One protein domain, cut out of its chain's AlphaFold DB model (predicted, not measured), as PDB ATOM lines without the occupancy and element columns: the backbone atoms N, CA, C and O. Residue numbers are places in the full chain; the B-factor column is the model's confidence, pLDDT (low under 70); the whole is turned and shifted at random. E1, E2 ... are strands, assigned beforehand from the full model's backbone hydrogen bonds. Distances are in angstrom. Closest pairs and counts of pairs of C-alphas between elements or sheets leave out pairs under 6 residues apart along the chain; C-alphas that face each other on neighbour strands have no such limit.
ATOM      1  N   ARG A 107     124.114 133.497 115.939       89.25
ATOM      2  CA  ARG A 107     125.094 134.357 116.623       89.25
ATOM      3  C   ARG A 107     125.620 133.677 117.880       89.25
ATOM      4  O   ARG A 107     124.832 133.423 118.783       89.25
ATOM      5  N   VAL A 108     126.935 133.497 117.997       89.75
ATOM      6  CA  VAL A 108     127.574 133.101 119.266       89.75
ATOM      7  C   VAL A 108     127.423 134.225 120.292       89.75
ATOM      8  O   VAL A 108     127.734 135.382 120.003       89.75
ATOM      9  N   VAL A 109     126.929 133.881 121.478       87.94
ATOM     10  CA  VAL A 109     126.704 134.811 122.595       87.94
ATOM     11  C   VAL A 109     127.482 134.433 123.854       87.94
ATOM     12  O   VAL A 109     127.540 135.235 124.775       87.94
ATOM     13  N   GLY A 110     128.098 133.252 123.905       87.81
ATOM     14  CA  GLY A 110     128.914 132.835 125.041       87.81
ATOM     15  C   GLY A 110     129.295 131.368 124.996       87.81
ATOM     16  O   GLY A 110     129.052 130.679 124.003       87.81
ATOM     17  N   GLY A 111     129.903 130.900 126.079       89.25
ATOM     18  CA  GLY A 111     130.247 129.497 126.266       89.25
ATOM     19  C   GLY A 111     131.136 129.259 127.483       89.25
ATOM     20  O   GLY A 111     131.548 130.200 128.169       89.25
ATOM     21  N   TRP A 112     131.459 127.995 127.744       89.19
ATOM     22  CA  TRP A 112     132.441 127.581 128.750       89.19
ATOM     23  C   TRP A 112     133.063 126.234 128.397       89.19
ATOM     24  O   TRP A 112     132.598 125.499 127.526       89.19
ATOM     25  N   LYS A 113     134.129 125.884 129.113       85.31
ATOM     26  CA  LYS A 113     134.692 124.537 129.090       85.31
ATOM     27  C   LYS A 113     134.107 123.701 130.216       85.31
ATOM     28  O   LYS A 113     134.149 124.129 131.363       85.31
ATOM     29  N   GLU A 114     133.590 122.519 129.902       79.06
ATOM     30  CA  GLU A 114     133.055 121.604 130.910       79.06
ATOM     31  C   GLU A 114     134.182 120.984 131.779       79.06
ATOM     32  O   GLU A 114     135.265 120.659 131.266       79.06
ATOM     33  N   PRO A 115     133.946 120.776 133.094       70.38
ATOM     34  CA  PRO A 115     132.721 121.107 133.832       70.38
ATOM     35  C   PRO A 115     132.598 122.612 134.131       70.38
ATOM     36  O   PRO A 115     133.607 123.308 134.235       70.38
ATOM     37  N   LEU A 116     131.358 123.095 134.288       64.50
ATOM     38  CA  LEU A 116     131.053 124.496 134.597       64.50
ATOM     39  C   LEU A 116     131.880 124.979 135.811       64.50
ATOM     40  O   LEU A 116     131.896 124.295 136.840       64.50
ATOM     41  N   PRO A 117     132.548 126.146 135.744       57.47
ATOM     42  CA  PRO A 117     133.208 126.722 136.910       57.47
ATOM     43  C   PRO A 117     132.201 126.927 138.053       57.47
ATOM     44  O   PRO A 117     131.150 127.531 137.846       57.47
ATOM     45  N   VAL A 149     134.621 118.963 127.086       84.06
ATOM     46  CA  VAL A 149     134.005 119.539 125.879       84.06
ATOM     47  C   VAL A 149     133.851 121.051 126.052       84.06
ATOM     48  O   VAL A 149     133.708 121.542 127.174       84.06
ATOM     49  N   LEU A 150     133.920 121.803 124.955       88.25
ATOM     50  CA  LEU A 150     133.534 123.213 124.924       88.25
ATOM     51  C   LEU A 150     132.037 123.299 124.622       88.25
ATOM     52  O   LEU A 150     131.583 122.753 123.615       88.25
ATOM     53  N   GLU A 151     131.283 123.972 125.484       90.00
ATOM     54  CA  GLU A 151     129.888 124.324 125.230       90.00
ATOM     55  C   GLU A 151     129.826 125.763 124.708       90.00
ATOM     56  O   GLU A 151     130.359 126.680 125.332       90.00
ATOM     57  N   LEU A 152     129.183 125.948 123.557       89.81
ATOM     58  CA  LEU A 152     128.911 127.230 122.919       89.81
ATOM     59  C   LEU A 152     127.425 127.541 122.988       89.81
ATOM     60  O   LEU A 152     126.581 126.676 122.760       89.81
ATOM     61  N   HIS A 153     127.115 128.805 123.232       89.38
ATOM     62  CA  HIS A 153     125.757 129.322 123.270       89.38
ATOM     63  C   HIS A 153     125.511 130.192 122.063       89.38
ATOM     64  O   HIS A 153     126.273 131.123 121.780       89.38
ATOM     65  N   THR A 154     124.425 129.905 121.363       86.38
ATOM     66  CA  THR A 154     124.051 130.631 120.159       86.38
ATOM     67  C   THR A 154     122.636 131.152 120.252       86.38
ATOM     68  O   THR A 154     121.741 130.456 120.724       86.38
ATOM     69  N   ARG A 155     122.422 132.356 119.732       83.62
ATOM     70  CA  ARG A 155     121.099 132.925 119.517       83.62
ATOM     71  C   ARG A 155     120.781 132.888 118.028       83.62
ATOM     72  O   ARG A 155     121.437 133.583 117.247       83.62
ATOM     73  N   ALA A 156     119.785 132.090 117.662       66.62
ATOM     74  CA  ALA A 156     119.108 132.191 116.376       66.62
ATOM     75  C   ALA A 156     117.977 133.242 116.468       66.62
ATOM     76  O   ALA A 156     117.509 133.533 117.574       66.62
ATOM     77  N   PRO A 157     117.508 133.843 115.359       53.81
ATOM     78  CA  PRO A 157     116.135 134.349 115.317       53.81
ATOM     79  C   PRO A 157     115.178 133.189 115.663       53.81
ATOM     80  O   PRO A 157     115.528 132.045 115.372       53.81
ATOM     81  N   PRO A 158     114.017 133.437 116.299       46.19
ATOM     82  CA  PRO A 158     113.153 132.369 116.796       46.19
ATOM     83  C   PRO A 158     112.781 131.416 115.653       46.19
ATOM     84  O   PRO A 158     112.026 131.774 114.752       46.19
ATOM     85  N   ALA A 159     113.351 130.213 115.678       43.81
ATOM     86  CA  ALA A 159     113.033 129.119 114.777       43.81
ATOM     87  C   ALA A 159     112.678 127.915 115.649       43.81
ATOM     88  O   ALA A 159     113.440 127.521 116.531       43.81
ATOM     89  N   ALA A 160     111.470 127.399 115.441       38.47
ATOM     90  CA  ALA A 160     110.856 126.378 116.270       38.47
ATOM     91  C   ALA A 160     111.685 125.081 116.306       38.47
ATOM     92  O   ALA A 160     111.996 124.522 115.257       38.47
ATOM     93  N   GLY A 161     111.967 124.573 117.513       48.22
ATOM     94  CA  GLY A 161     112.268 123.151 117.725       48.22
ATOM     95  C   GLY A 161     113.699 122.749 118.107       48.22
ATOM     96  O   GLY A 161     114.000 121.563 118.033       48.22
ATOM     97  N   GLY A 162     114.578 123.671 118.514       47.97
ATOM     98  CA  GLY A 162     115.842 123.302 119.176       47.97
ATOM     99  C   GLY A 162     115.664 123.083 120.685       47.97
ATOM    100  O   GLY A 162     114.741 123.648 121.268       47.97
ATOM    101  N   ASP A 163     116.562 122.321 121.324       50.69
ATOM    102  CA  ASP A 163     116.665 122.254 122.792       50.69
ATOM    103  C   ASP A 163     117.046 123.642 123.331       50.69
ATOM    104  O   ASP A 163     118.218 124.020 123.432       50.69
ATOM    105  N   ALA A 164     116.017 124.435 123.600       54.41
ATOM    106  CA  ALA A 164     116.102 125.772 124.139       54.41
ATOM    107  C   ALA A 164     116.509 125.718 125.610       54.41
ATOM    108  O   ALA A 164     115.941 124.970 126.408       54.41
ATOM    109  N   CYS A 165     117.481 126.539 125.993       55.91
ATOM    110  CA  CYS A 165     117.789 126.760 127.397       55.91
ATOM    111  C   CYS A 165     117.955 128.249 127.677       55.91
ATOM    112  O   CYS A 165     118.484 128.989 126.850       55.91
ATOM    113  N   THR A 166     117.525 128.689 128.853       56.59
ATOM    114  CA  THR A 166     117.761 130.040 129.344       56.59
ATOM    115  C   THR A 166     119.142 130.138 129.978       56.59
ATOM    116  O   THR A 166     119.530 129.353 130.848       56.59
ATOM    117  N   VAL A 167     119.916 131.122 129.529       58.84
ATOM    118  CA  VAL A 167     121.212 131.456 130.123       58.84
ATOM    119  C   VAL A 167     121.182 132.916 130.543       58.84
ATOM    120  O   VAL A 167     120.759 133.787 129.781       58.84
ATOM    121  N   ALA A 168     121.630 133.186 131.770       54.62
ATOM    122  CA  ALA A 168     121.790 134.545 132.258       54.62
ATOM    123  C   ALA A 168     122.975 135.204 131.540       54.62
ATOM    124  O   ALA A 168     124.128 134.792 131.692       54.62
ATOM    125  N   HIS A 169     122.696 136.248 130.763       53.47
ATOM    126  CA  HIS A 169     123.720 137.080 130.145       53.47
ATOM    127  C   HIS A 169     123.461 138.538 130.526       53.47
ATOM    128  O   HIS A 169     122.398 139.080 130.230       53.47
ATOM    129  N   GLY A 170     124.401 139.165 131.243       46.91
ATOM    130  CA  GLY A 170     124.277 140.568 131.663       46.91
ATOM    131  C   GLY A 170     123.075 140.883 132.569       46.91
ATOM    132  O   GLY A 170     122.598 142.011 132.551       46.91
ATOM    133  N   GLY A 171     122.566 139.907 133.334       49.50
ATOM    134  CA  GLY A 171     121.423 140.090 134.244       49.50
ATOM    135  C   GLY A 171     120.040 139.824 133.634       49.50
ATOM    136  O   GLY A 171     119.046 139.930 134.345       49.50
ATOM    137  N   SER A 172     119.961 139.437 132.356       46.22
ATOM    138  CA  SER A 172     118.722 138.999 131.693       46.22
ATOM    139  C   SER A 172     118.823 137.546 131.229       46.22
ATOM    140  O   SER A 172     119.861 137.146 130.695       46.22
ATOM    141  N   GLU A 173     117.758 136.761 131.415       59.06
ATOM    142  CA  GLU A 173     117.652 135.419 130.835       59.06
ATOM    143  C   GLU A 173     117.371 135.516 129.337       59.06
ATOM    144  O   GLU A 173     116.457 136.219 128.901       59.06
ATOM    145  N   VAL A 174     118.174 134.813 128.542       63.69
ATOM    146  CA  VAL A 174     118.006 134.745 127.091       63.69
ATOM    147  C   VAL A 174     117.933 133.286 126.678       63.69
ATOM    148  O   VAL A 174     118.748 132.473 127.115       63.69
ATOM    149  N   GLU A 175     116.963 132.969 125.826       69.75
ATOM    150  CA  GLU A 175     116.856 131.664 125.186       69.75
ATOM    151  C   GLU A 175     118.009 131.474 124.192       69.75
ATOM    152  O   GLU A 175     118.240 132.298 123.298       69.75
ATOM    153  N   VAL A 176     118.761 130.394 124.375       78.06
ATOM    154  CA  VAL A 176     119.898 130.030 123.534       78.06
ATOM    155  C   VAL A 176     119.829 128.560 123.148       78.06
ATOM    156  O   VAL A 176     119.325 127.720 123.892       78.06
ATOM    157  N   SER A 177     120.404 128.246 121.992       82.75
ATOM    158  CA  SER A 177     120.752 126.878 121.612       82.75
ATOM    159  C   SER A 177     122.178 126.568 122.064       82.75
ATOM    160  O   SER A 177     123.047 127.449 122.048       82.75
ATOM    161  N   ARG A 178     122.426 125.315 122.454       84.06
ATOM    162  CA  ARG A 178     123.739 124.840 122.907       84.06
ATOM    163  C   ARG A 178     124.399 123.970 121.847       84.06
ATOM    164  O   ARG A 178     123.785 123.042 121.329       84.06
ATOM    165  N   LEU A 179     125.668 124.241 121.568       88.06
ATOM    166  CA  LEU A 179     126.508 123.434 120.690       88.06
ATOM    167  C   LEU A 179     127.711 122.923 121.472       88.06
ATOM    168  O   LEU A 179     128.384 123.680 122.166       88.06
ATOM    169  N   ARG A 180     127.998 121.632 121.343       90.50
ATOM    170  CA  ARG A 180     129.152 120.989 121.969       90.50
ATOM    171  C   ARG A 180     130.220 120.722 120.925       90.50
ATOM    172  O   ARG A 180     129.939 120.105 119.902       90.50
ATOM    173  N   ALA A 181     131.446 121.150 121.200       91.56
ATOM    174  CA  ALA A 181     132.566 120.976 120.288       91.56
ATOM    175  C   ALA A 181     133.843 120.565 121.027       91.56
ATOM    176  O   ALA A 181     134.124 121.009 122.141       91.56
ATOM    177  N   ARG A 182     134.655 119.719 120.380       91.56
ATOM    178  CA  ARG A 182     136.027 119.438 120.837       91.56
ATOM    179  C   ARG A 182     136.924 120.657 120.624       91.56
ATOM    180  O   ARG A 182     137.751 120.957 121.481       91.56
TER     181      ARG A 182
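AT A GLANCE: This is residues 107 to 117 and 149 to 182 of the 377 residues of an uncharacterized protein of Chlamydomonas schloesseri (UniProt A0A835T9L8). A single strongly twisted sheet of four antiparallel strands, with no named helix over either face, turns along its way like a propeller blade: E1, E2 and the later part of E4 lie side by side, and the hairpin of E3 with the earlier part of E4 swings away from them. The long strand E4 joins the two parts, bending by 65 degrees at residue 175, while the loop of residues 156 to 163 leads from E2 round to E3. The printed part has 45 residues with four named strands, E1, E2, E3 and E4 along the chain, in the sheet order E1, E2, E4, E3; the class is all strand. It is compact, with a radius of gyration of the C-alphas of 10.6 A, and its C-alphas span 27 by 24 by 16 A.

IN THESE COORDINATES: E1 is residues 107 to 113, 18.5 A from first to last C-alpha, and begins with C-alpha 107 at (125.094, 134.357, 116.623). After the cut, E2 is residues 150 to 155, 16.7 A long. E3 is residues 164 to 169, 14.9 A long, with C-alpha 164 at (116.102, 125.772, 124.139). E4 is residues 172 to 181, 25.4 A long, and ends with C-alpha 181 at (132.566, 120.976, 120.288).

HOW THE PARTS SIT: E1, an edge strand, is antiparallel to E2, with 158 degrees between their directions; N 109 and O 153 are within hydrogen-bond range at 2.9 A, as are N 153 and O 110 at 2.8 A. E2 is antiparallel to E4 at 133 degrees, with N 152 and O 179 at 2.8 A and N 179 and O 152 at 2.9 A. The C-alphas of Glu 151 and Arg 180, which face each other, are 4.7 A apart. E4 and E3 form an antiparallel hairpin at 116 degrees, with N 167 and O 174 at 3.0 A and N 176 and O 165 at 2.9 A. The pairing of E4 is staggered: its residues 172 to 177 pair with E3, the other edge strand, and its residues 177 to 181 with E2. E1 and E3 are only just apart, their closest C-alphas 8.4 A from each other. E2 and E3 are also only just apart, at 8.5 A.

THE WHOLE: From edge to edge of the sheet the strands' lines turn by 97 degrees, and the way across it turns by 71 degrees. The two C-alphas farthest apart, those of Pro 117 and Ala 160, are 30.4 A from each other. Residues 118 to 148 are not printed, and C-alphas 117 and 149 are 13.2 A apart across this cut, which lies in the link from E1 to E2. The link from E2 to E3 is short, with 8 residues, and the link from E3 to E4 is tight, with 2. The mean pLDDT of the printed part is 70.5; residues 116 to 117 and 156 to 175 are under 70.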